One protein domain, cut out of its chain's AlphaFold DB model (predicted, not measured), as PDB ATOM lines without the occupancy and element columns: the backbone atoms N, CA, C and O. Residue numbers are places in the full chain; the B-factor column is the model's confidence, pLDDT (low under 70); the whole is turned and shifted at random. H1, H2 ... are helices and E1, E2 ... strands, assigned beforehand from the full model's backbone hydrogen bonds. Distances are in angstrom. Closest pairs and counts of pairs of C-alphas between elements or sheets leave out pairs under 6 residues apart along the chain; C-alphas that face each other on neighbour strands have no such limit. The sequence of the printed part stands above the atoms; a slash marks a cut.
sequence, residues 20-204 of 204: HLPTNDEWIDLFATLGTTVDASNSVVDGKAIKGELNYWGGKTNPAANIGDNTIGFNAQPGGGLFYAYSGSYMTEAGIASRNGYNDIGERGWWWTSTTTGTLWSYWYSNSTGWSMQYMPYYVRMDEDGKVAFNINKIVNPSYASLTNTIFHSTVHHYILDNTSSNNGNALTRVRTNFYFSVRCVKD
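What this domain is: This is residues 20 to 204 of the 204 residues of a protein of Culturomica sp (UniProt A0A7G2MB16). Little regular structure: a twisted antiparallel sheet, E1 E6 E5 E4, has H1 over one face, hairpin E2-E3 near E4, hairpin E7-E8 farther along, and long loops. The 185 printed residues run H1 E1 H2 E2 E3 E4 E5 E6 E7 E8 H3, class mixed; compact, radius of gyration of the C-alphas 16.5 A, spans 48 by 31 by 27 A.

How they stand to each other: H1, residues 24 to 33, is on the sheet of E1 (44 to 46), E6 (147 to 150), E5 (137 to 143) and E4 (108 to 116). Across the neighbour strands E1 and E6, N 45 and O 148 are within hydrogen-bond range at 2.9 A; across E6 and E5, N 141 and O 149 at 3.0 A; across E5 and E4, N 111 and O 140 at 2.9 A. E4 E5 E6 form a meander, antiparallel neighbours in succession. Hairpin E2 (79 to 83) and E3 (101 to 105) has N 81 and O 103 at 3.0 A; hairpin E7 (153 to 157) and E8 (160 to 163), N 154 and O 162 at 2.8 A. O i to N i+4 pairs within range: H1 5 of 6, H3 (184 to 194) 6 of 7; H2 (63 to 66) is too short.

Where its parts are: H1 begins at C-alpha 24 (135.138, 175.778, 190.111); H3, 15.4 A long, ends at C-alpha 194 (118.629, 184.020, 200.533). E4, 21.4 A, bends by 64 degrees at residue 113.

The domain as a whole: The printed part has no cut. Links E1 to H2, H2 to E2, E2 to E3, E4 to E5 and E8 to H3 are long. pLDDT is under 70 at residues 58 to 65, 118 to 134, 171 to 174 and 177 to 185.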
ATOM      1  N   HIS A  20     134.382 186.951 183.175       90.69
ATOM      2  CA  HIS A  20     133.343 186.038 183.617       90.69
ATOM      3  C   HIS A  20     133.479 185.673 185.095       90.69
ATOM      4  O   HIS A  20     134.483 185.957 185.751       90.69
ATOM      5  N   LEU A  21     132.421 185.078 185.651       90.12
ATOM      6  CA  LEU A  21     132.474 184.496 186.988       90.12
ATOM      7  C   LEU A  21     133.215 183.149 186.911       90.12
ATOM      8  O   LEU A  21     132.733 182.268 186.190       90.12
ATOM      9  N   PRO A  22     134.309 182.952 187.667       92.19
ATOM     10  CA  PRO A  22     135.149 181.776 187.561       92.19
ATOM     11  C   PRO A  22     134.335 180.523 187.828       92.19
ATOM     12  O   PRO A  22     133.480 180.467 188.722       92.19
ATOM     13  N   THR A  23     134.613 179.511 187.034       92.81
ATOM     14  CA  THR A  23     134.196 178.143 187.282       92.81
ATOM     15  C   THR A  23     134.942 177.583 188.493       92.81
ATOM     16  O   THR A  23     135.961 178.109 188.942       92.81
ATOM     17  N   ASN A  24     134.428 176.498 189.061       92.69
ATOM     18  CA  ASN A  24     135.138 175.778 190.111       92.69
ATOM     19  C   ASN A  24     136.442 175.151 189.595       92.69
ATOM     20  O   ASN A  24     137.403 175.075 190.351       92.69
ATOM     21  N   ASP A  25     136.489 174.764 188.319       93.69
ATOM     22  CA  ASP A  25     137.695 174.217 187.694       93.69
ATOM     23  C   ASP A  25     138.782 175.291 187.558       93.69
ATOM     24  O   ASP A  25     139.924 175.031 187.897       93.69
ATOM     25  N   GLU A  26     138.438 176.538 187.227       95.50
ATOM     26  CA  GLU A  26     139.419 177.638 187.215       95.50
ATOM     27  C   GLU A  26     139.954 177.979 188.608       95.50
ATOM     28  O   GLU A  26     141.121 178.342 188.769       95.50
ATOM     29  N   TRP A  27     139.124 177.839 189.644       95.81
ATOM     30  CA  TRP A  27     139.609 177.914 191.019       95.81
ATOM     31  C   TRP A  27     140.552 176.752 191.353       95.81
ATOM     32  O   TRP A  27     141.508 176.959 192.093       95.81
ATOM     33  N   ILE A  28     140.313 175.548 190.835       96.56
ATOM     34  CA  ILE A  28     141.223 174.405 190.996       96.56
ATOM     35  C   ILE A  28     142.535 174.662 190.241       96.56
ATOM     36  O   ILE A  28     143.610 174.493 190.816       96.56
ATOM     37  N   ASP A  29     142.456 175.148 189.003       96.31
ATOM     38  CA  ASP A  29     143.605 175.470 188.161       96.31
ATOM     39  C   ASP A  29     144.480 176.555 188.795       96.31
ATOM     40  O   ASP A  29     145.705 176.434 188.792       96.31
ATOM     41  N   LEU A  30     143.875 177.562 189.441       95.44
ATOM     42  CA  LEU A  30     144.599 178.553 190.240       95.44
ATOM     43  C   LEU A  30     145.533 177.875 191.253       95.44
ATOM     44  O   LEU A  30     146.709 178.220 191.336       95.44
ATOM     45  N   PHE A  31     145.042 176.880 191.994       97.19
ATOM     46  CA  PHE A  31     145.852 176.144 192.968       97.19
ATOM     47  C   PHE A  31     146.812 175.150 192.314       97.19
ATOM     48  O   PHE A  31     147.910 174.941 192.834       97.19
ATOM     49  N   ALA A  32     146.479 174.614 191.140       97.12
ATOM     50  CA  ALA A  32     147.412 173.816 190.355       97.12
ATOM     51  C   ALA A  32     148.649 174.637 189.946       97.12
ATOM     52  O   ALA A  32     149.767 174.128 190.034       97.12
ATOM     53  N   THR A  33     148.493 175.929 189.609       95.56
ATOM     54  CA  THR A  33     149.647 176.822 189.347       95.56
ATOM     55  C   THR A  33     150.534 177.042 190.576       95.56
ATOM     56  O   THR A  33     151.727 177.309 190.440       95.56
ATOM     57  N   LEU A  34     149.973 176.865 191.777       95.12
ATOM     58  CA  LEU A  34     150.677 176.901 193.061       95.12
ATOM     59  C   LEU A  34     151.264 175.532 193.455       95.12
ATOM     60  O   LEU A  34     151.725 175.358 194.582       95.12
ATOM     61  N   GLY A  35     151.220 174.538 192.562       96.12
ATOM     62  CA  GLY A  35     151.704 173.182 192.827       96.12
ATOM     63  C   GLY A  35     150.807 172.375 193.767       96.12
ATOM     64  O   GLY A  35     151.269 171.415 194.381       96.12
ATOM     65  N   THR A  36     149.537 172.760 193.907       96.38
ATOM     66  CA  THR A  36     148.575 172.115 194.802       96.38
ATOM     67  C   THR A  36     147.491 171.401 194.002       96.38
ATOM     68  O   THR A  36     146.777 172.013 193.216       96.38
ATOM     69  N   THR A  37     147.327 170.099 194.230       96.81
ATOM     70  CA  THR A  37     146.232 169.319 193.641       96.81
ATOM     71  C   THR A  37     144.981 169.441 194.498       96.81
ATOM     72  O   THR A  37     145.035 169.173 195.696       96.81
ATOM     73  N   VAL A  38     143.854 169.808 193.891       97.12
ATOM     74  CA  VAL A  38     142.551 169.904 194.557       97.12
ATOM     75  C   VAL A  38     141.613 168.864 193.949       97.12
ATOM     76  O   VAL A  38     141.368 168.871 192.747       97.12
ATOM     77  N   ASP A  39     141.084 167.966 194.779       94.94
ATOM     78  CA  ASP A  39     140.105 166.949 194.381       94.94
ATOM     79  C   ASP A  39     139.197 166.564 195.565       94.94
ATOM     80  O   ASP A  39     139.311 167.109 196.663       94.94
ATOM     81  N   ALA A  40     138.272 165.621 195.372       90.94
ATOM     82  CA  ALA A  40     137.332 165.211 196.420       90.94
ATOM     83  C   ALA A  40     138.008 164.634 197.687       90.94
ATOM     84  O   ALA A  40     137.394 164.634 198.757       90.94
ATOM     85  N   SER A  41     139.245 164.142 197.581       92.69
ATOM     86  CA  SER A  41     140.059 163.635 198.695       92.69
ATOM     87  C   SER A  41     140.929 164.727 199.323       92.69
ATOM     88  O   SER A  41     141.210 164.655 200.517       92.69
ATOM     89  N   ASN A  42     141.304 165.752 198.554       95.81
ATOM     90  CA  ASN A  42     142.053 166.927 198.998       95.81
ATOM     91  C   ASN A  42     141.282 168.233 198.732       95.81
ATOM     92  O   ASN A  42     141.746 169.134 198.037       95.81
ATOM     93  N   SER A  43     140.062 168.319 199.266       95.75
ATOM     94  CA  SER A  43     139.141 169.438 199.008       95.75
ATOM     95  C   SER A  43     139.376 170.658 199.906       95.75
ATOM     96  O   SER A  43     138.628 171.632 199.828       95.75
ATOM     97  N   VAL A  44     140.392 170.610 200.773       97.56
ATOM     98  CA  VAL A  44     140.819 171.714 201.639       97.56
ATOM     99  C   VAL A  44     142.326 171.879 201.500       97.56
ATOM    100  O   VAL A  44     143.076 170.945 201.765       97.56
ATOM    101  N   VAL A  45     142.769 173.068 201.107       97.38
ATOM    102  CA  VAL A  45     144.171 173.342 200.764       97.38
ATOM    103  C   VAL A  45     144.687 174.618 201.416       97.38
ATOM    104  O   VAL A  45     143.924 175.396 201.987       97.38
ATOM    105  N   ASP A  46     146.002 174.824 201.380       95.06
ATOM    106  CA  ASP A  46     146.620 176.038 201.907       95.06
ATOM    107  C   ASP A  46     146.484 177.203 200.921       95.06
ATOM    108  O   ASP A  46     146.965 177.123 199.796       95.06
ATOM    109  N   GLY A  47     145.819 178.282 201.337       94.31
ATOM    110  CA  GLY A  47     145.581 179.468 200.517       94.31
ATOM    111  C   GLY A  47     146.395 180.685 200.925       94.31
ATOM    112  O   GLY A  47     145.995 181.802 200.592       94.31
ATOM    113  N   LYS A  48     147.520 180.521 201.634       91.69
ATOM    114  CA  LYS A  48     148.355 181.658 202.052       91.69
ATOM    115  C   LYS A  48     148.755 182.567 200.879       91.69
ATOM    116  O   LYS A  48     148.706 183.789 201.029       91.69
ATOM    117  N   ALA A  49     149.026 181.968 199.715       94.19
ATOM    118  CA  ALA A  49     149.391 182.651 198.470       94.19
ATOM    119  C   ALA A  49     148.312 183.593 197.920       94.19
ATOM    120  O   ALA A  49     148.621 184.553 197.217       94.19
ATOM    121  N   ILE A  50     147.037 183.324 198.222       94.00
ATOM    122  CA  ILE A  50     145.911 184.113 197.709       94.00
ATOM    123  C   ILE A  50     145.321 185.035 198.778       94.00
ATOM    124  O   ILE A  50     144.552 185.941 198.459       94.00
ATOM    125  N   LYS A  51     145.644 184.797 200.050       92.62
ATOM    126  CA  LYS A  51     145.113 185.538 201.191       92.62
ATOM    127  C   LYS A  51     145.705 186.944 201.257       92.62
ATOM    128  O   LYS A  51     146.884 187.129 200.984       92.62
ATOM    129  N   GLY A  52     144.882 187.935 201.602       90.75
ATOM    130  CA  GLY A  52     145.314 189.330 201.694       90.75
ATOM    131  C   GLY A  52     146.406 189.579 202.740       90.75
ATOM    132  O   GLY A  52     146.454 188.925 203.781       90.75
ATOM    133  N   GLU A  53     147.246 190.577 202.461       85.69
ATOM    134  CA  GLU A  53     148.388 190.997 203.300       85.69
ATOM    135  C   GLU A  53     147.968 191.863 204.493       85.69
ATOM    136  O   GLU A  53     148.744 192.133 205.410       85.69
ATOM    137  N   LEU A  54     146.727 192.345 204.471       78.25
ATOM    138  CA  LEU A  54     146.185 193.217 205.495       78.25
ATOM    139  C   LEU A  54     145.451 192.404 206.555       78.25
ATOM    140  O   LEU A  54     144.772 191.415 206.268       78.25
ATOM    141  N   ASN A  55     145.557 192.870 207.796       75.50
ATOM    142  CA  ASN A  55     144.968 192.233 208.965       75.50
ATOM    143  C   ASN A  55     143.451 192.490 209.075       75.50
ATOM    144  O   ASN A  55     142.958 193.050 210.053       75.50
ATOM    145  N   TYR A  56     142.710 192.108 208.039       80.50
ATOM    146  CA  TYR A  56     141.248 192.092 208.053       80.50
ATOM    147  C   TYR A  56     140.690 190.766 208.593       80.50
ATOM    148  O   TYR A  56     139.523 190.701 208.968       80.50
ATOM    149  N   TRP A  57     141.528 189.726 208.675       84.38
ATOM    150  CA  TRP A  57     141.213 188.390 209.193       84.38
ATOM    151  C   TRP A  57     141.322 188.349 210.727       84.38
ATOM    152  O   TRP A  57     142.202 187.704 211.299       84.38
ATOM    153  N   GLY A  58     140.456 189.130 211.379       69.19
ATOM    154  CA  GLY A  58     140.477 189.407 212.819       69.19
ATOM    155  C   GLY A  58     139.779 188.373 213.706       69.19
ATOM    156  O   GLY A  58     139.722 188.566 214.924       69.19
ATOM    157  N   GLY A  59     139.241 187.297 213.134       63.25
ATOM    158  CA  GLY A  59     138.693 186.194 213.908       63.25
ATOM    159  C   GLY A  59     139.794 185.385 214.618       63.25
ATOM    160  O   GLY A  59     140.794 184.974 214.034       63.25
ATOM    161  N   LYS A  60     139.626 185.263 215.940       57.62
ATOM    162  CA  LYS A  60     140.443 184.560 216.953       57.62
ATOM    163  C   LYS A  60     141.923 184.951 217.116       57.62
ATOM    164  O   LYS A  60     142.815 184.493 216.420       57.62
ATOM    165  N   THR A  61     142.174 185.641 218.238       56.69
ATOM    166  CA  THR A  61     143.366 185.644 219.128       56.69
ATOM    167  C   THR A  61     144.776 185.909 218.576       56.69
ATOM    168  O   THR A  61     145.610 186.350 219.364       56.69
ATOM    169  N   ASN A  62     145.080 185.700 217.290       62.00
ATOM    170  CA  ASN A  62     146.405 185.964 216.725       62.00
ATOM    171  C   ASN A  62     146.345 186.534 215.290       62.00
ATOM    172  O   ASN A  62     146.524 185.805 214.316       62.00
ATOM    173  N   PRO A  63     146.165 187.857 215.154       62.22
ATOM    174  CA  PRO A  63     146.008 188.510 213.858       62.22
ATOM    175  C   PRO A  63     147.237 188.391 212.936       62.22
ATOM    176  O   PRO A  63     147.101 188.371 211.717       62.22
ATOM    177  N   ALA A  64     148.449 188.276 213.496       63.62
ATOM    178  CA  ALA A  64     149.686 188.189 212.713       63.62
ATOM    179  C   ALA A  64     149.880 186.820 212.039       63.62
ATOM    180  O   ALA A  64     150.462 186.744 210.959       63.62
ATOM    181  N   ALA A  65     149.368 185.745 212.648       65.31
ATOM    182  CA  ALA A  65     149.379 184.408 212.048       65.31
ATOM    183  C   ALA A  65     148.398 184.285 210.868       65.31
ATOM    184  O   ALA A  65     148.526 183.376 210.052       65.31
ATOM    185  N   ASN A  66     147.454 185.223 210.759       70.00
ATOM    186  CA  ASN A  66     146.388 185.199 209.767       70.00
ATOM    187  C   ASN A  66     146.694 186.076 208.539       70.00
ATOM    188  O   ASN A  66     145.833 186.207 207.671       70.00
ATOM    189  N   ILE A  67     147.897 186.644 208.432       78.94
ATOM    190  CA  ILE A  67     148.317 187.448 207.279       78.94
ATOM    191  C   ILE A  67     148.744 186.523 206.133       78.94
ATOM    192  O   ILE A  67     149.619 185.668 206.295       78.94
ATOM    193  N   GLY A  68     148.110 186.685 204.971       84.12
ATOM    194  CA  GLY A  68     148.558 186.057 203.734       84.12
ATOM    195  C   GLY A  68     149.767 186.773 203.147       84.12
ATOM    196  O   GLY A  68     149.982 187.950 203.418       84.12
ATOM    197  N   ASP A  69     150.557 186.074 202.338       88.06
ATOM    198  CA  ASP A  69     151.647 186.717 201.589       88.06
ATOM    199  C   ASP A  69     151.191 187.249 200.227       88.06
ATOM    200  O   ASP A  69     151.951 187.966 199.583       88.06
ATOM    201  N   ASN A  70     149.963 186.910 199.809       92.12
ATOM    202  CA  ASN A  70     149.329 187.374 198.580       92.12
ATOM    203  C   ASN A  70     150.248 187.313 197.345       92.12
ATOM    204  O   ASN A  70     150.189 188.163 196.453       92.12
ATOM    205  N   THR A  71     151.111 186.304 197.286       93.44
ATOM    206  CA  THR A  71     152.184 186.200 196.289       93.44
ATOM    207  C   THR A  71     151.697 186.194 194.840       93.44
ATOM    208  O   THR A  71     152.473 186.521 193.944       93.44
ATOM    209  N   ILE A  72     150.417 185.890 194.597       91.88
ATOM    210  CA  ILE A  72     149.806 185.933 193.259       91.88
ATOM    211  C   ILE A  72     148.854 187.118 193.023       91.88
ATOM    212  O   ILE A  72     148.179 187.175 191.997       91.88
ATOM    213  N   GLY A  73     148.759 188.064 193.960       91.12
ATOM    214  CA  GLY A  73     147.960 189.284 193.799       91.12
ATOM    215  C   GLY A  73     146.442 189.090 193.890       91.12
ATOM    216  O   GLY A  73     145.679 189.985 193.518       91.12
ATOM    217  N   PHE A  74     145.969 187.945 194.392       91.44
ATOM    218  CA  PHE A  74     144.541 187.692 194.565       91.44
ATOM    219  C   PHE A  74     143.939 188.593 195.659       91.44
ATOM    220  O   PHE A  74     142.916 189.230 195.441       91.44
ATOM    221  N   ASN A  75     144.570 188.738 196.815       91.94
ATOM    222  CA  ASN A  75     144.124 189.579 197.926       91.94
ATOM    223  C   ASN A  75     142.747 189.157 198.473       91.94
ATOM    224  O   ASN A  75     141.793 189.934 198.478       91.94
ATOM    225  N   ALA A  76     142.618 187.897 198.895       93.56
ATOM    226  CA  ALA A  76     141.380 187.360 199.452       93.56
ATOM    227  C   ALA A  76     141.031 188.054 200.777       93.56
ATOM    228  O   ALA A  76     141.877 188.172 201.671       93.56
ATOM    229  N   GLN A  77     139.771 188.471 200.902       92.00
ATOM    230  CA  GLN A  77     139.251 189.238 202.035       92.00
ATOM    231  C   GLN A  77     138.126 188.488 202.766       92.00
ATOM    232  O   GLN A  77     137.322 187.819 202.105       92.00
ATOM    233  N   PRO A  78     138.004 188.634 204.099       91.88
ATOM    234  CA  PRO A  78     136.961 187.993 204.894       91.88
ATOM    235  C   PRO A  78     135.668 188.811 204.870       91.88
ATOM    236  O   PRO A  78     135.228 189.380 205.871       91.88
ATOM    237  N   GLY A  79     135.071 188.902 203.683       91.88
ATOM    238  CA  GLY A  79     133.847 189.663 203.444       91.88
ATOM    239  C   GLY A  79     132.577 189.010 203.991       91.88
ATOM    240  O   GLY A  79     131.499 189.552 203.761       91.88
ATOM    241  N   GLY A  80     132.663 187.860 204.666       94.81
ATOM    242  CA  GLY A  80     131.502 187.148 205.186       94.81
ATOM    243  C   GLY A  80     130.507 186.724 204.103       94.81
ATOM    244  O   GLY A  80     130.829 186.641 202.914       94.81
ATOM    245  N   GLY A  81     129.281 186.437 204.528       95.31
ATOM    246  CA  GLY A  81     128.186 186.061 203.640       95.31
ATOM    247  C   GLY A  81     126.822 186.230 204.299       95.31
ATOM    248  O   GLY A  81     126.715 186.271 205.525       95.31
ATOM    249  N   LEU A  82     125.768 186.330 203.487       95.31
ATOM    250  CA  LEU A  82     124.389 186.178 203.951       95.31
ATOM    251  C   LEU A  82     124.003 184.703 203.858       95.31
ATOM    252  O   LEU A  82     124.190 184.079 202.814       95.31
ATOM    253  N   PHE A  83     123.452 184.173 204.944       93.19
ATOM    254  CA  PHE A  83     123.078 182.770 205.074       93.19
ATOM    255  C   PHE A  83     121.598 182.625 205.399       93.19
ATOM    256  O   PHE A  83     120.979 183.516 205.992       93.19
ATOM    257  N   TYR A  84     121.059 181.462 205.050       89.50
ATOM    258  CA  TYR A  84     119.684 181.099 205.338       89.50
ATOM    259  C   TYR A  84     119.573 179.676 205.870       89.50
ATOM    260  O   TYR A  84     120.191 178.742 205.358       89.50
ATOM    261  N   ALA A  85     118.708 179.516 206.862       86.38
ATOM    262  CA  ALA A  85     118.266 178.239 207.374       86.38
ATOM    263  C   ALA A  85     116.770 178.324 207.705       86.38
ATOM    264  O   ALA A  85     116.345 179.150 208.515       86.38
ATOM    265  N   TYR A  86     115.981 177.439 207.100       79.88
ATOM    266  CA  TYR A  86     114.590 177.185 207.452       79.88
ATOM    267  C   TYR A  86     114.450 176.734 208.913       79.88
ATOM    268  O   TYR A  86     113.554 177.187 209.619       79.88
ATOM    269  N   SER A  87     115.359 175.870 209.378       74.94
ATOM    270  CA  SER A  87     115.450 175.444 210.776       74.94
ATOM    271  C   SER A  87     116.891 175.566 211.264       74.94
ATOM    272  O   SER A  87     117.824 175.193 210.553       74.94
ATOM    273  N   GLY A  88     117.075 176.146 212.449       70.62
ATOM    274  CA  GLY A  88     118.392 176.448 213.008       70.62
ATOM    275  C   GLY A  88     119.082 175.259 213.683       70.62
ATOM    276  O   GLY A  88     118.459 174.246 213.993       70.62
ATOM    277  N   SER A  89     120.372 175.449 213.982       73.19
ATOM    278  CA  SER A  89     121.199 174.592 214.855       73.19
ATOM    279  C   SER A  89     121.614 173.212 214.324       73.19
ATOM    280  O   SER A  89     121.966 172.339 215.115       73.19
ATOM    281  N   TYR A  90     121.654 173.007 213.006       80.19
ATOM    282  CA  TYR A  90     122.190 171.780 212.409       80.19
ATOM    283  C   TYR A  90     123.612 171.960 211.891       80.19
ATOM    284  O   TYR A  90     123.930 172.957 211.251       80.19
ATOM    285  N   MET A  91     124.469 170.969 212.126       86.12
ATOM    286  CA  MET A  91     125.822 170.958 211.573       86.12
ATOM    287  C   MET A  91     125.797 170.553 210.102       86.12
ATOM    288  O   MET A  91     125.242 169.512 209.748       86.12
ATOM    289  N   THR A  92     126.391 171.381 209.253       86.38
ATOM    290  CA  THR A  92     126.550 171.131 207.814       86.38
ATOM    291  C   THR A  92     127.748 170.225 207.528       86.38
ATOM    292  O   THR A  92     128.596 170.033 208.401       86.38
ATOM    293  N   GLU A  93     127.865 169.706 206.303       85.31
ATOM    294  CA  GLU A  93     129.070 168.966 205.872       85.31
ATOM    295  C   GLU A  93     130.346 169.815 205.956       85.31
ATOM    296  O   GLU A  93     131.441 169.283 206.103       85.31
ATOM    297  N   ALA A  94     130.222 171.144 205.894       90.50
ATOM    298  CA  ALA A  94     131.337 172.064 206.102       90.50
ATOM    299  C   ALA A  94     131.793 172.176 207.569       90.50
ATOM    300  O   ALA A  94     132.705 172.947 207.859       90.50
ATOM    301  N   GLY A  95     131.134 171.492 208.512       90.38
ATOM    302  CA  GLY A  95     131.409 171.653 209.940       90.38
ATOM    303  C   GLY A  95     130.980 173.019 210.488       90.38
ATOM    304  O   GLY A  95     131.475 173.451 211.525       90.38
ATOM    305  N   ILE A  96     130.054 173.701 209.810       90.44
ATOM    306  CA  ILE A  96     129.494 174.997 210.220       90.44
ATOM    307  C   ILE A  96     128.034 174.798 210.617       90.44
ATOM    308  O   ILE A  96     127.303 174.097 209.921       90.44
ATOM    309  N   ALA A  97     127.595 175.415 211.714       89.56
ATOM    310  CA  ALA A  97     126.190 175.385 212.110       89.56
ATOM    311  C   ALA A  97     125.322 176.223 211.154       89.56
ATOM    312  O   ALA A  97     125.654 177.366 210.827       89.56
ATOM    313  N   SER A  98     124.184 175.670 210.738       87.38
ATOM    314  CA  SER A  98     123.158 176.363 209.963       87.38
ATOM    315  C   SER A  98     122.686 177.613 210.705       87.38
ATOM    316  O   SER A  98     122.374 177.550 211.899       87.38
ATOM    317  N   ARG A  99     122.594 178.736 209.996       90.25
ATOM    318  CA  ARG A  99     122.327 180.054 210.577       90.25
ATOM    319  C   ARG A  99     121.662 180.977 209.567       90.25
ATOM    320  O   ARG A  99     121.722 180.738 208.363       90.25
ATOM    321  N   ASN A 100     121.048 182.031 210.087       91.88
ATOM    322  CA  ASN A 100     120.404 183.078 209.305       91.88
ATOM    323  C   ASN A 100     121.183 184.391 209.413       91.88
ATOM    324  O   ASN A 100     121.858 184.647 210.413       91.88
ATOM    325  N   GLY A 101     121.031 185.242 208.403       93.62
ATOM    326  CA  GLY A 101     121.572 186.597 208.405       93.62
ATOM    327  C   GLY A 101     123.022 186.673 207.940       93.62
ATOM    328  O   GLY A 101     123.592 185.707 207.424       93.62
ATOM    329  N   TYR A 102     123.606 187.859 208.081       95.00
ATOM    330  CA  TYR A 102     124.959 188.142 207.618       95.00
ATOM    331  C   TYR A 102     125.974 187.751 208.695       95.00
ATOM    332  O   TYR A 102     125.873 188.206 209.831       95.00
ATOM    333  N   ASN A 103     126.909 186.865 208.350       93.75
ATOM    334  CA  ASN A 103     127.854 186.250 209.283       93.75
ATOM    335  C   ASN A 103     129.274 186.183 208.681       93.75
ATOM    336  O   ASN A 103     129.470 186.434 207.494       93.75
ATOM    337  N   ASP A 104     130.247 185.789 209.507       93.62
ATOM    338  CA  ASP A 104     131.666 185.558 209.176       93.62
ATOM    339  C   ASP A 104     132.481 186.762 208.684       93.62
ATOM    340  O   ASP A 104     133.579 186.585 208.149       93.62
ATOM    341  N   ILE A 105     131.991 187.985 208.868       91.38
ATOM    342  CA  ILE A 105     132.817 189.167 208.621       91.38
ATOM    343  C   ILE A 105     134.085 189.098 209.484       91.38
ATOM    344  O   ILE A 105     134.014 188.881 210.691       91.38
ATOM    345  N   GLY A 106     135.253 189.235 208.859       89.38
ATOM    346  CA  GLY A 106     136.544 189.103 209.545       89.38
ATOM    347  C   GLY A 106     136.997 187.665 209.844       89.38
ATOM    348  O   GLY A 106     138.149 187.483 210.230       89.38
ATOM    349  N   GLU A 107     136.149 186.654 209.630       90.19
ATOM    350  CA  GLU A 107     136.470 185.239 209.885       90.19
ATOM    351  C   GLU A 107     136.604 184.421 208.597       90.19
ATOM    352  O   GLU A 107     137.461 183.545 208.505       90.19
ATOM    353  N   ARG A 108     135.730 184.651 207.605       93.31
ATOM    354  CA  ARG A 108     135.685 183.836 206.382       93.31
ATOM    355  C   ARG A 108     135.419 184.670 205.143       93.31
ATOM    356  O   ARG A 108     134.618 185.606 205.148       93.31
ATOM    357  N   GLY A 109     136.079 184.287 204.059       94.88
ATOM    358  CA  GLY A 109     135.772 184.749 202.714       94.88
ATOM    359  C   GLY A 109     134.944 183.700 201.983       94.88
ATOM    360  O   GLY A 109     135.248 182.510 202.058       94.88
ATOM    361  N   TRP A 110     133.903 184.141 201.284       96.69
ATOM    362  CA  TRP A 110     132.996 183.279 200.531       96.69
ATOM    363  C   TRP A 110     132.865 183.810 199.111       96.69
ATOM    364  O   TRP A 110     132.544 184.990 198.936       96.69
ATOM    365  N   TRP A 111     133.071 182.950 198.113       95.50
ATOM    366  CA  TRP A 111     132.961 183.314 196.703       95.50
ATOM    367  C   TRP A 111     132.097 182.332 195.934       95.50
ATOM    368  O   TRP A 111     132.351 181.129 195.946       95.50
ATOM    369  N   TRP A 112     131.102 182.852 195.222       93.25
ATOM    370  CA  TRP A 112     130.366 182.052 194.252       93.25
ATOM    371  C   TRP A 112     131.261 181.658 193.077       93.25
ATOM    372  O   TRP A 112     132.069 182.460 192.606       93.25
ATOM    373  N   THR A 113     131.056 180.442 192.577       91.31
ATOM    374  CA  THR A 113     131.545 180.024 191.259       91.31
ATOM    375  C   THR A 113     130.378 179.991 190.269       91.31
ATOM    376  O   THR A 113     129.212 179.992 190.673       91.31
ATOM    377  N   SER A 114     130.670 179.933 188.972       88.81
ATOM    378  CA  SER A 114     129.659 179.700 187.931       88.81
ATOM    379  C   SER A 114     129.304 178.217 187.738       88.81
ATOM    380  O   SER A 114     128.441 177.895 186.923       88.81
ATOM    381  N   THR A 115     129.935 177.310 188.490       87.56
ATOM    382  CA  THR A 115     129.732 175.860 188.378       87.56
ATOM    383  C   THR A 115     128.643 175.362 189.331       87.56
ATOM    384  O   THR A 115     128.417 175.903 190.415       87.56
ATOM    385  N   THR A 116     127.965 174.290 188.924       84.50
ATOM    386  CA  THR A 116     126.983 173.561 189.738       84.50
ATOM    387  C   THR A 116     127.287 172.060 189.709       84.50
ATOM    388  O   THR A 116     128.095 171.618 188.891       84.50
ATOM    389  N   THR A 117     126.668 171.261 190.585       79.00
ATOM    390  CA  THR A 117     126.866 169.798 190.602       79.00
ATOM    391  C   THR A 117     126.593 169.135 189.248       79.00
ATOM    392  O   THR A 117     125.660 169.491 188.545       79.00
ATOM    393  N   GLY A 118     127.395 168.135 188.873       67.56
ATOM    394  CA  GLY A 118     127.165 167.322 187.670       67.56
ATOM    395  C   GLY A 118     126.050 166.274 187.829       67.56
ATOM    396  O   GLY A 118     125.617 165.978 188.942       67.56
ATOM    397  N   THR A 119     125.619 165.695 186.700       60.59
ATOM    398  CA  THR A 119     124.498 164.747 186.502       60.59
ATOM    399  C   THR A 119     124.625 163.421 187.273       60.59
ATOM    400  O   THR A 119     124.817 162.372 186.673       60.59
ATOM    401  N   LEU A 120     124.496 163.451 188.600       58.69
ATOM    402  CA  LEU A 120     124.169 162.326 189.487       58.69
ATOM    403  C   LEU A 120     123.419 162.884 190.709       58.69
ATOM    404  O   LEU A 120     123.446 164.085 190.982       58.69
ATOM    405  N   TRP A 121     122.712 162.029 191.442       65.44
ATOM    406  CA  TRP A 121     121.837 162.449 192.532       65.44
ATOM    407  C   TRP A 121     122.701 162.996 193.670       65.44
ATOM    408  O   TRP A 121     123.424 162.239 194.310       65.44
ATOM    409  N   SER A 122     122.684 164.310 193.895       64.38
ATOM    410  CA  SER A 122     123.382 164.903 195.038       64.38
ATOM    411  C   SER A 122     122.620 164.577 196.325       64.38
ATOM    412  O   SER A 122     121.406 164.743 196.394       64.38
ATOM    413  N   TYR A 123     123.329 164.083 197.335       63.03
ATOM    414  CA  TYR A 123     122.783 163.569 198.579       63.03
ATOM    415  C   TYR A 123     122.190 164.702 199.402       63.03
ATOM    416  O   TYR A 123     122.899 165.590 199.871       63.03
ATOM    417  N   TRP A 124     120.881 164.630 199.591       66.50
ATOM    418  CA  TRP A 124     120.096 165.509 200.438       66.50
ATOM    419  C   TRP A 124     119.179 164.630 201.278       66.50
ATOM    420  O   TRP A 124     118.335 163.920 200.733       66.50
ATOM    421  N   TYR A 125     119.353 164.629 202.601       56.47
ATOM    422  CA  TYR A 125     118.547 163.769 203.461       56.47
ATOM    423  C   TYR A 125     117.227 164.451 203.821       56.47
ATOM    424  O   TYR A 125     117.156 165.260 204.749       56.47
ATOM    425  N   SER A 126     116.182 164.102 203.068       54.12
ATOM    426  CA  SER A 126     114.809 164.512 203.318       54.12
ATOM    427  C   SER A 126     113.978 163.321 203.809       54.12
ATOM    428  O   SER A 126     113.687 162.441 203.010       54.12
ATOM    429  N   ASN A 127     113.656 163.263 205.112       53.56
ATOM    430  CA  ASN A 127     112.794 162.262 205.781       53.56
ATOM    431  C   ASN A 127     112.648 160.891 205.065       53.56
ATOM    432  O   ASN A 127     111.807 160.675 204.198       53.56
ATOM    433  N   SER A 128     113.491 159.965 205.524       51.00
ATOM    434  CA  SER A 128     113.492 158.494 205.448       51.00
ATOM    435  C   SER A 128     113.302 157.729 204.131       51.00
ATOM    436  O   SER A 128     113.590 156.538 204.171       51.00
ATOM    437  N   THR A 129     112.926 158.295 202.977       49.75
ATOM    438  CA  THR A 129     112.879 157.481 201.724       49.75
ATOM    439  C   THR A 129     113.102 158.212 200.391       49.75
ATOM    440  O   THR A 129     113.182 157.546 199.359       49.75
ATOM    441  N   GLY A 130     113.226 159.543 200.357       52.50
ATOM    442  CA  GLY A 130     113.308 160.294 199.097       52.50
ATOM    443  C   GLY A 130     114.709 160.804 198.774       52.50
ATOM    444  O   GLY A 130     115.205 161.697 199.455       52.50
ATOM    445  N   TRP A 131     115.323 160.297 197.703       55.12
ATOM    446  CA  TRP A 131     116.486 160.934 197.080       55.12
ATOM    447  C   TRP A 131     115.997 162.090 196.200       55.12
ATOM    448  O   TRP A 131     115.198 161.875 195.288       55.12
ATOM    449  N   SER A 132     116.455 163.313 196.451       54.56
ATOM    450  CA  SER A 132     116.103 164.479 195.640       54.56
ATOM    451  C   SER A 132     117.254 164.877 194.717       54.56
ATOM    452  O   SER A 132     118.347 165.218 195.157       54.56
ATOM    453  N   MET A 133     117.014 164.834 193.402       54.69
ATOM    454  CA  MET A 133     117.959 165.364 192.418       54.69
ATOM    455  C   MET A 133     117.931 166.889 192.454       54.69
ATOM    456  O   MET A 133     116.899 167.496 192.155       54.69
ATOM    457  N   GLN A 134     119.065 167.513 192.765       68.00
ATOM    458  CA  GLN A 134     119.177 168.959 192.672       68.00
ATOM    459  C   GLN A 134     120.589 169.399 192.301       68.00
ATOM    460  O   GLN A 134     121.570 169.015 192.938       68.00
ATOM    461  N   TYR A 135     120.658 170.232 191.267       73.38
ATOM    462  CA  TYR A 135     121.861 170.960 190.896       73.38
ATOM    463  C   TYR A 135     122.171 171.982 191.988       73.38
ATOM    464  O   TYR A 135     121.368 172.884 192.240       73.38
ATOM    465  N   MET A 136     123.309 171.823 192.656       77.38
ATOM    466  CA  MET A 136     123.747 172.715 193.725       77.38
ATOM    467  C   MET A 136     124.854 173.624 193.213       77.38
ATOM    468  O   MET A 136     125.791 173.113 192.600       77.38
ATOM    469  N   PRO A 137     124.777 174.944 193.450       84.75
ATOM    470  CA  PRO A 137     125.878 175.831 193.117       84.75
ATOM    471  C   PRO A 137     127.115 175.479 193.934       84.75
ATOM    472  O   PRO A 137     127.015 175.085 195.096       84.75
ATOM    473  N   TYR A 138     128.279 175.643 193.321       90.19
ATOM    474  CA  TYR A 138     129.555 175.567 194.012       90.19
ATOM    475  C   TYR A 138     129.967 176.947 194.499       90.19
ATOM    476  O   TYR A 138     129.772 177.962 193.820       90.19
ATOM    477  N   TYR A 139     130.581 176.974 195.672       94.56
ATOM    478  CA  TYR A 139     131.319 178.117 196.171       94.56
ATOM    479  C   TYR A 139     132.714 177.676 196.615       94.56
ATOM    480  O   TYR A 139     132.968 176.500 196.893       94.56
ATOM    481  N   VAL A 140     133.600 178.656 196.729       96.94
ATOM    482  CA  VAL A 140     134.897 178.520 197.390       96.94
ATOM    483  C   VAL A 140     134.854 179.321 198.682       96.94
ATOM    484  O   VAL A 140     134.317 180.432 198.726       96.94
ATOM    485  N   ARG A 141     135.395 178.747 199.753       96.88
ATOM    486  CA  ARG A 141     135.469 179.381 201.071       96.88
ATOM    487  C   ARG A 141     136.913 179.438 201.529       96.88
ATOM    488  O   ARG A 141     137.623 178.452 201.392       96.88
ATOM    489  N   MET A 142     137.321 180.545 202.134       95.62
ATOM    490  CA  MET A 142     138.578 180.648 202.871       95.62
ATOM    491  C   MET A 142     138.287 180.944 204.339       95.62
ATOM    492  O   MET A 142     137.496 181.839 204.632       95.62
ATOM    493  N   ASP A 143     138.944 180.218 205.235       92.69
ATOM    494  CA  ASP A 143     138.907 180.448 206.676       92.69
ATOM    495  C   ASP A 143     140.047 181.360 207.150       92.69
ATOM    496  O   ASP A 143     141.064 181.555 206.477       92.69
ATOM    497  N   GLU A 144     139.881 181.917 208.348       89.06
ATOM    498  CA  GLU A 144     140.860 182.774 209.021       89.06
ATOM    499  C   GLU A 144     142.234 182.138 209.215       89.06
ATOM    500  O   GLU A 144     143.216 182.868 209.278       89.06
ATOM    501  N   ASP A 145     142.336 180.812 209.231       87.94
ATOM    502  CA  ASP A 145     143.600 180.073 209.299       87.94
ATOM    503  C   ASP A 145     144.309 179.964 207.932       87.94
ATOM    504  O   ASP A 145     145.391 179.392 207.821       87.94
ATOM    505  N   GLY A 146     143.720 180.548 206.881       89.94
ATOM    506  CA  GLY A 146     144.237 180.528 205.515       89.94
ATOM    507  C   GLY A 146     143.888 179.266 204.734       89.94
ATOM    508  O   GLY A 146     144.331 179.139 203.591       89.94
ATOM    509  N   LYS A 147     143.094 178.344 205.291       94.00
ATOM    510  CA  LYS A 147     142.633 177.167 204.553       94.00
ATOM    511  C   LYS A 147     141.515 177.522 203.591       94.00
ATOM    512  O   LYS A 147     140.591 178.260 203.927       94.00
ATOM    513  N   VAL A 148     141.608 176.976 202.384       97.38
ATOM    514  CA  VAL A 148     140.640 177.174 201.307       97.38
ATOM    515  C   VAL A 148     139.932 175.864 201.048       97.38
ATOM    516  O   VAL A 148     140.562 174.868 200.708       97.38
ATOM    517  N   ALA A 149     138.623 175.873 201.246       97.88
ATOM    518  CA  ALA A 149     137.749 174.732 201.093       97.88
ATOM    519  C   ALA A 149     136.945 174.847 199.796       97.88
ATOM    520  O   ALA A 149     136.328 175.878 199.509       97.88
ATOM    521  N   PHE A 150     136.924 173.744 199.059       97.06
ATOM    522  CA  PHE A 150     136.258 173.603 197.778       97.06
ATOM    523  C   PHE A 150     135.028 172.713 197.895       97.06
ATOM    524  O   PHE A 150     135.017 171.699 198.608       97.06
ATOM    525  N   ASN A 151     134.004 173.081 197.137       92.62
ATOM    526  CA  ASN A 151     132.874 172.222 196.852       92.62
ATOM    527  C   ASN A 151     133.198 171.327 195.654       92.62
ATOM    528  O   ASN A 151     133.311 171.804 194.532       92.62
ATOM    529  N   ILE A 152     133.344 170.025 195.896       91.00
ATOM    530  CA  ILE A 152     133.672 169.032 194.867       91.00
ATOM    531  C   ILE A 152     132.691 167.872 194.963       91.00
ATOM    532  O   ILE A 152     132.391 167.377 196.054       91.00
ATOM    533  N   ASN A 153     132.172 167.445 193.811       87.31
ATOM    534  CA  ASN A 153     131.280 166.297 193.744       87.31
ATOM    535  C   ASN A 153     132.031 165.020 194.143       87.31
ATOM    536  O   ASN A 153     132.977 164.612 193.470       87.31
ATOM    537  N   LYS A 154     131.592 164.365 195.213       85.94
ATOM    538  CA  LYS A 154     132.151 163.111 195.713       85.94
ATOM    539  C   LYS A 154     131.150 161.988 195.491       85.94
ATOM    540  O   LYS A 154     130.116 161.941 196.147       85.94
ATOM    541  N   ILE A 155     131.461 161.048 194.603       82.56
ATOM    542  CA  ILE A 155     130.624 159.858 194.399       82.56
ATOM    543  C   ILE A 155     130.683 159.000 195.669       82.56
ATOM    544  O   ILE A 155     131.756 158.546 196.064       82.56
ATOM    545  N   VAL A 156     129.537 158.799 196.325       78.50
ATOM    546  CA  VAL A 156     129.432 157.985 197.551       78.50
ATOM    547  C   VAL A 156     128.971 156.570 197.207       78.50
ATOM    548  O   VAL A 156     129.469 155.592 197.758       78.50
ATOM    549  N   ASN A 157     128.043 156.455 196.261       75.19
ATOM    550  CA  ASN A 157     127.566 155.207 195.678       75.19
ATOM    551  C   ASN A 157     127.304 155.455 194.179       75.19
ATOM    552  O   ASN A 157     127.005 156.589 193.813       75.19
ATOM    553  N   PRO A 158     127.340 154.438 193.301       76.31
ATOM    554  CA  PRO A 158     126.935 154.595 191.899       76.31
ATOM    555  C   PRO A 158     125.609 155.345 191.667       76.31
ATOM    556  O   PRO A 158     125.429 155.955 190.620       76.31
ATOM    557  N   SER A 159     124.691 155.314 192.640       72.62
ATOM    558  CA  SER A 159     123.377 155.961 192.548       72.62
ATOM    559  C   SER A 159     123.332 157.395 193.098       72.62
ATOM    560  O   SER A 159     122.386 158.111 192.781       72.62
ATOM    561  N   TYR A 160     124.307 157.831 193.911       74.69
ATOM    562  CA  TYR A 160     124.321 159.182 194.490       74.69
ATOM    563  C   TYR A 160     125.725 159.689 194.873       74.69
ATOM    564  O   TYR A 160     126.633 158.937 195.238       74.69
ATOM    565  N   ALA A 161     125.890 161.007 194.843       77.94
ATOM    566  CA  ALA A 161     127.104 161.724 195.215       77.94
ATOM    567  C   ALA A 161     126.816 162.733 196.337       77.94
ATOM    568  O   ALA A 161     125.665 163.053 196.581       77.94
ATOM    569  N   SER A 162     127.821 163.236 197.044       80.44
ATOM    570  CA  SER A 162     127.692 164.335 198.011       80.44
ATOM    571  C   SER A 162     128.627 165.480 197.639       80.44
ATOM    572  O   SER A 162     129.534 165.307 196.827       80.44
ATOM    573  N   LEU A 163     128.414 166.662 198.218       85.94
ATOM    574  CA  LEU A 163     129.284 167.808 197.982       85.94
ATOM    575  C   LEU A 163     130.223 168.015 199.172       85.94
ATOM    576  O   LEU A 163     129.768 168.180 200.303       85.94
ATOM    577  N   THR A 164     131.535 168.017 198.933       89.81
ATOM    578  CA  THR A 164     132.509 168.295 199.998       89.81
ATOM    579  C   THR A 164     132.350 169.715 200.533       89.81
ATOM    580  O   THR A 164     132.053 170.645 199.780       89.81
ATOM    581  N   ASN A 165     132.579 169.896 201.836       92.00
ATOM    582  CA  ASN A 165     132.635 171.203 202.499       92.00
ATOM    583  C   ASN A 165     131.408 172.096 202.264       92.00
ATOM    584  O   ASN A 165     131.537 173.321 202.257       92.00
ATOM    585  N   THR A 166     130.234 171.511 202.014       88.94
ATOM    586  CA  THR A 166     129.045 172.289 201.670       88.94
ATOM    587  C   THR A 166     128.268 172.747 202.897       88.94
ATOM    588  O   THR A 166     128.073 172.004 203.861       88.94
ATOM    589  N   ILE A 167     127.762 173.972 202.811       89.06
ATOM    590  CA  ILE A 167     126.751 174.535 203.694       89.06
ATOM    591  C   ILE A 167     125.379 174.591 203.023       89.06
ATOM    592  O   ILE A 167     124.575 175.473 203.333       89.06
ATOM    593  N   PHE A 168     125.080 173.634 202.141       82.88
ATOM    594  CA  PHE A 168     123.707 173.437 201.678       82.88
ATOM    595  C   PHE A 168     123.004 172.209 202.250       82.88
ATOM    596  O   PHE A 168     121.779 172.191 202.312       82.88
ATOM    597  N   HIS A 169     123.752 171.218 202.735       76.62
ATOM    598  CA  HIS A 169     123.177 170.062 203.415       76.62
ATOM    599  C   HIS A 169     124.004 169.625 204.631       76.62
ATOM    600  O   HIS A 169     125.043 170.204 204.956       76.62
ATOM    601  N   SER A 170     123.440 168.677 205.373       73.31
ATOM    602  CA  SER A 170     123.936 168.092 206.616       73.31
ATOM    603  C   SER A 170     123.816 166.573 206.504       73.31
ATOM    604  O   SER A 170     122.981 166.082 205.740       73.31
ATOM    605  N   THR A 171     124.569 165.838 207.320       63.81
ATOM    606  CA  THR A 171     124.433 164.383 207.445       63.81
ATOM    607  C   THR A 171     123.080 163.960 208.022       63.81
ATOM    608  O   THR A 171     122.703 162.799 207.870       63.81
ATOM    609  N   VAL A 172     122.348 164.873 208.680       60.22
ATOM    610  CA  VAL A 172     121.189 164.508 209.509       60.22
ATOM    611  C   VAL A 172     119.876 165.191 209.095       60.22
ATOM    612  O   VAL A 172     118.827 164.561 209.226       60.22
ATOM    613  N   HIS A 173     119.871 166.440 208.590       60.94
ATOM    614  CA  HIS A 173     118.630 167.243 208.536       60.94
ATOM    615  C   HIS A 173     118.486 168.301 207.411       60.94
ATOM    616  O   HIS A 173     119.446 168.813 206.837       60.94
ATOM    617  N   HIS A 174     117.215 168.670 207.199       62.56
ATOM    618  CA  HIS A 174     116.593 169.581 206.224       62.56
ATOM    619  C   HIS A 174     116.773 171.092 206.492       62.56
ATOM    620  O   HIS A 174     115.798 171.830 206.481       62.56
ATOM    621  N   TYR A 175     117.957 171.633 206.775       72.38
ATOM    622  CA  TYR A 175     117.979 173.038 207.245       72.38
ATOM    623  C   TYR A 175     117.682 174.101 206.176       72.38
ATOM    624  O   TYR A 175     117.341 175.212 206.548       72.38
ATOM    625  N   ILE A 176     117.772 173.817 204.875       75.00
ATOM    626  CA  ILE A 176     117.306 174.740 203.809       75.00
ATOM    627  C   ILE A 176     115.929 174.318 203.277       75.00
ATOM    628  O   ILE A 176     115.222 175.106 202.641       75.00
ATOM    629  N   LEU A 177     115.526 173.082 203.562       66.94
ATOM    630  CA  LEU A 177     114.227 172.526 203.212       66.94
ATOM    631  C   LEU A 177     113.214 172.846 204.306       66.94
ATOM    632  O   LEU A 177     113.574 173.120 205.444       66.94
ATOM    633  N   ASP A 178     111.937 172.874 203.941       65.56
ATOM    634  CA  ASP A 178     110.905 172.910 204.970       65.56
ATOM    635  C   ASP A 178     110.637 171.492 205.484       65.56
ATOM    636  O   ASP A 178     111.229 170.518 205.026       65.56
ATOM    637  N   ASN A 179     109.758 171.360 206.470       60.47
ATOM    638  CA  ASN A 179     109.382 170.064 207.033       60.47
ATOM    639  C   ASN A 179     108.512 169.204 206.090       60.47
ATOM    640  O   ASN A 179     107.974 168.189 206.538       60.47
ATOM    641  N   THR A 180     108.360 169.577 204.815       57.81
ATOM    642  CA  THR A 180     107.587 168.826 203.822       57.81
ATOM    643  C   THR A 180     108.501 168.238 202.744       57.81
ATOM    644  O   THR A 180     109.360 168.906 202.175       57.81
ATOM    645  N   SER A 181     108.318 166.951 202.447       50.62
ATOM    646  CA  SER A 181     109.159 166.146 201.544       50.62
ATOM    647  C   SER A 181     109.049 166.512 200.054       50.62
ATOM    648  O   SER A 181     109.649 165.855 199.206       50.62
ATOM    649  N   SER A 182     108.270 167.539 199.700       51.19
ATOM    650  CA  SER A 182     107.844 167.833 198.326       51.19
ATOM    651  C   SER A 182     108.474 169.087 197.705       51.19
ATOM    652  O   SER A 182     107.932 169.602 196.730       51.19
ATOM    653  N   ASN A 183     109.595 169.604 198.229       56.91
ATOM    654  CA  ASN A 183     110.020 170.982 197.930       56.91
ATOM    655  C   ASN A 183     111.411 171.202 197.304       56.91
ATOM    656  O   ASN A 183     112.030 172.248 197.507       56.91
ATOM    657  N   ASN A 184     111.876 170.274 196.464       56.69
ATOM    658  CA  ASN A 184     113.170 170.378 195.762       56.69
ATOM    659  C   ASN A 184     113.322 171.696 194.963       56.69
ATOM    660  O   ASN A 184     114.329 172.393 195.067       56.69
ATOM    661  N   GLY A 185     112.285 172.126 194.230       61.09
ATOM    662  CA  GLY A 185     112.317 173.409 193.503       61.09
ATOM    663  C   GLY A 185     112.475 174.635 194.420       61.09
ATOM    664  O   GLY A 185     113.118 175.624 194.054       61.09
ATOM    665  N   ASN A 186     111.959 174.553 195.647       71.19
ATOM    666  CA  ASN A 186     112.042 175.635 196.621       71.19
ATOM    667  C   ASN A 186     113.404 175.711 197.310       71.19
ATOM    668  O   ASN A 186     113.825 176.816 197.635       71.19
ATOM    669  N   ALA A 187     114.133 174.607 197.494       73.94
ATOM    670  CA  ALA A 187     115.477 174.666 198.072       73.94
ATOM    671  C   ALA A 187     116.456 175.426 197.172       73.94
ATOM    672  O   ALA A 187     117.153 176.321 197.647       73.94
ATOM    673  N   LEU A 188     116.471 175.135 195.866       75.06
ATOM    674  CA  LEU A 188     117.351 175.843 194.933       75.06
ATOM    675  C   LEU A 188     116.968 177.318 194.860       75.06
ATOM    676  O   LEU A 188     117.832 178.192 194.869       75.06
ATOM    677  N   THR A 189     115.664 177.593 194.855       78.00
ATOM    678  CA  THR A 189     115.135 178.954 194.943       78.00
ATOM    679  C   THR A 189     115.593 179.642 196.227       78.00
ATOM    680  O   THR A 189     116.027 180.784 196.162       78.00
ATOM    681  N   ARG A 190     115.580 178.965 197.381       80.88
ATOM    682  CA  ARG A 190     116.036 179.527 198.663       80.88
ATOM    683  C   ARG A 190     117.528 179.818 198.674       80.88
ATOM    684  O   ARG A 190     117.900 180.883 199.155       80.88
ATOM    685  N   VAL A 191     118.358 178.930 198.124       83.06
ATOM    686  CA  VAL A 191     119.796 179.201 197.948       83.06
ATOM    687  C   VAL A 191     119.978 180.464 197.107       83.06
ATOM    688  O   VAL A 191     120.645 181.403 197.520       83.06
ATOM    689  N   ARG A 192     119.280 180.524 195.973       79.56
ATOM    690  CA  ARG A 192     119.316 181.638 195.022       79.56
ATOM    691  C   ARG A 192     118.834 182.977 195.580       79.56
ATOM    692  O   ARG A 192     119.335 184.013 195.154       79.56
ATOM    693  N   THR A 193     117.843 182.980 196.469       83.31
ATOM    694  CA  THR A 193     117.223 184.220 196.965       83.31
ATOM    695  C   THR A 193     117.731 184.660 198.332       83.31
ATOM    696  O   THR A 193     117.636 185.849 198.638       83.31
ATOM    697  N   ASN A 194     118.277 183.742 199.139       88.19
ATOM    698  CA  ASN A 194     118.629 184.020 200.533       88.19
ATOM    699  C   ASN A 194     120.114 183.829 200.874       88.19
ATOM    700  O   ASN A 194     120.514 184.240 201.961       88.19
ATOM    701  N   PHE A 195     120.933 183.246 199.990       91.56
ATOM    702  CA  PHE A 195     122.386 183.211 200.182       91.56
ATOM    703  C   PHE A 195     123.077 184.257 199.316       91.56
ATOM    704  O   PHE A 195     122.801 184.373 198.122       91.56
ATOM    705  N   TYR A 196     124.015 184.988 199.912       92.31
ATOM    706  CA  TYR A 196     124.815 185.984 199.204       92.31
ATOM    707  C   TYR A 196     126.272 185.843 199.615       92.31
ATOM    708  O   TYR A 196     126.619 186.079 200.772       92.31
ATOM    709  N   PHE A 197     127.112 185.491 198.648       94.81
ATOM    710  CA  PHE A 197     128.563 185.470 198.762       94.81
ATOM    711  C   PHE A 197     129.163 186.475 197.791       94.81
ATOM    712  O   PHE A 197     128.487 186.975 196.885       94.81
ATOM    713  N   SER A 198     130.445 186.762 197.985       93.44
ATOM    714  CA  SER A 198     131.175 187.638 197.082       93.44
ATOM    715  C   SER A 198     131.255 187.012 195.691       93.44
ATOM    716  O   SER A 198     131.226 185.794 195.517       93.44
ATOM    717  N   VAL A 199     131.390 187.860 194.682       89.50
ATOM    718  CA  VAL A 199     131.729 187.444 193.324       89.50
ATOM    719  C   VAL A 199     133.072 188.048 192.972       89.50
ATOM    720  O   VAL A 199     133.390 189.164 193.388       89.50
ATOM    721  N   ARG A 200     133.872 187.310 192.213       88.25
ATOM    722  CA  ARG A 200     135.118 187.818 191.660       88.25
ATOM    723  C   ARG A 200     135.140 187.488 190.190       88.25
ATOM    724  O   ARG A 200     134.967 186.335 189.851       88.25
ATOM    725  N   CYS A 201     135.346 188.483 189.348       90.50
ATOM    726  CA  CYS A 201     135.443 188.261 187.917       90.50
ATOM    727  C   CYS A 201     136.878 187.889 187.540       90.50
ATOM    728  O   CYS A 201     137.826 188.475 188.070       90.50
ATOM    729  N   VAL A 202     137.022 186.942 186.622       89.88
ATOM    730  CA  VAL A 202     138.283 186.572 185.972       89.88
ATOM    731  C   VAL A 202     138.198 186.921 184.489       89.88
ATOM    732  O   VAL A 202     137.104 187.128 183.969       89.88
ATOM    733  N   LYS A 203     139.346 187.110 183.846       89.00
ATOM    734  CA  LYS A 203     139.418 187.543 182.450       89.00
ATOM    735  C   LYS A 203     139.328 186.325 181.526       89.00
ATOM    736  O   LYS A 203     139.941 185.312 181.847       89.00
ATOM    737  N   ASP A 204     138.607 186.472 180.416       84.44
ATOM    738  CA  ASP A 204     138.530 185.475 179.333       84.44
ATOM    739  C   ASP A 204     139.886 185.249 178.634       84.44
ATOM    740  O   ASP A 204     140.699 186.212 178.553       84.44
TER     741      ASP A 204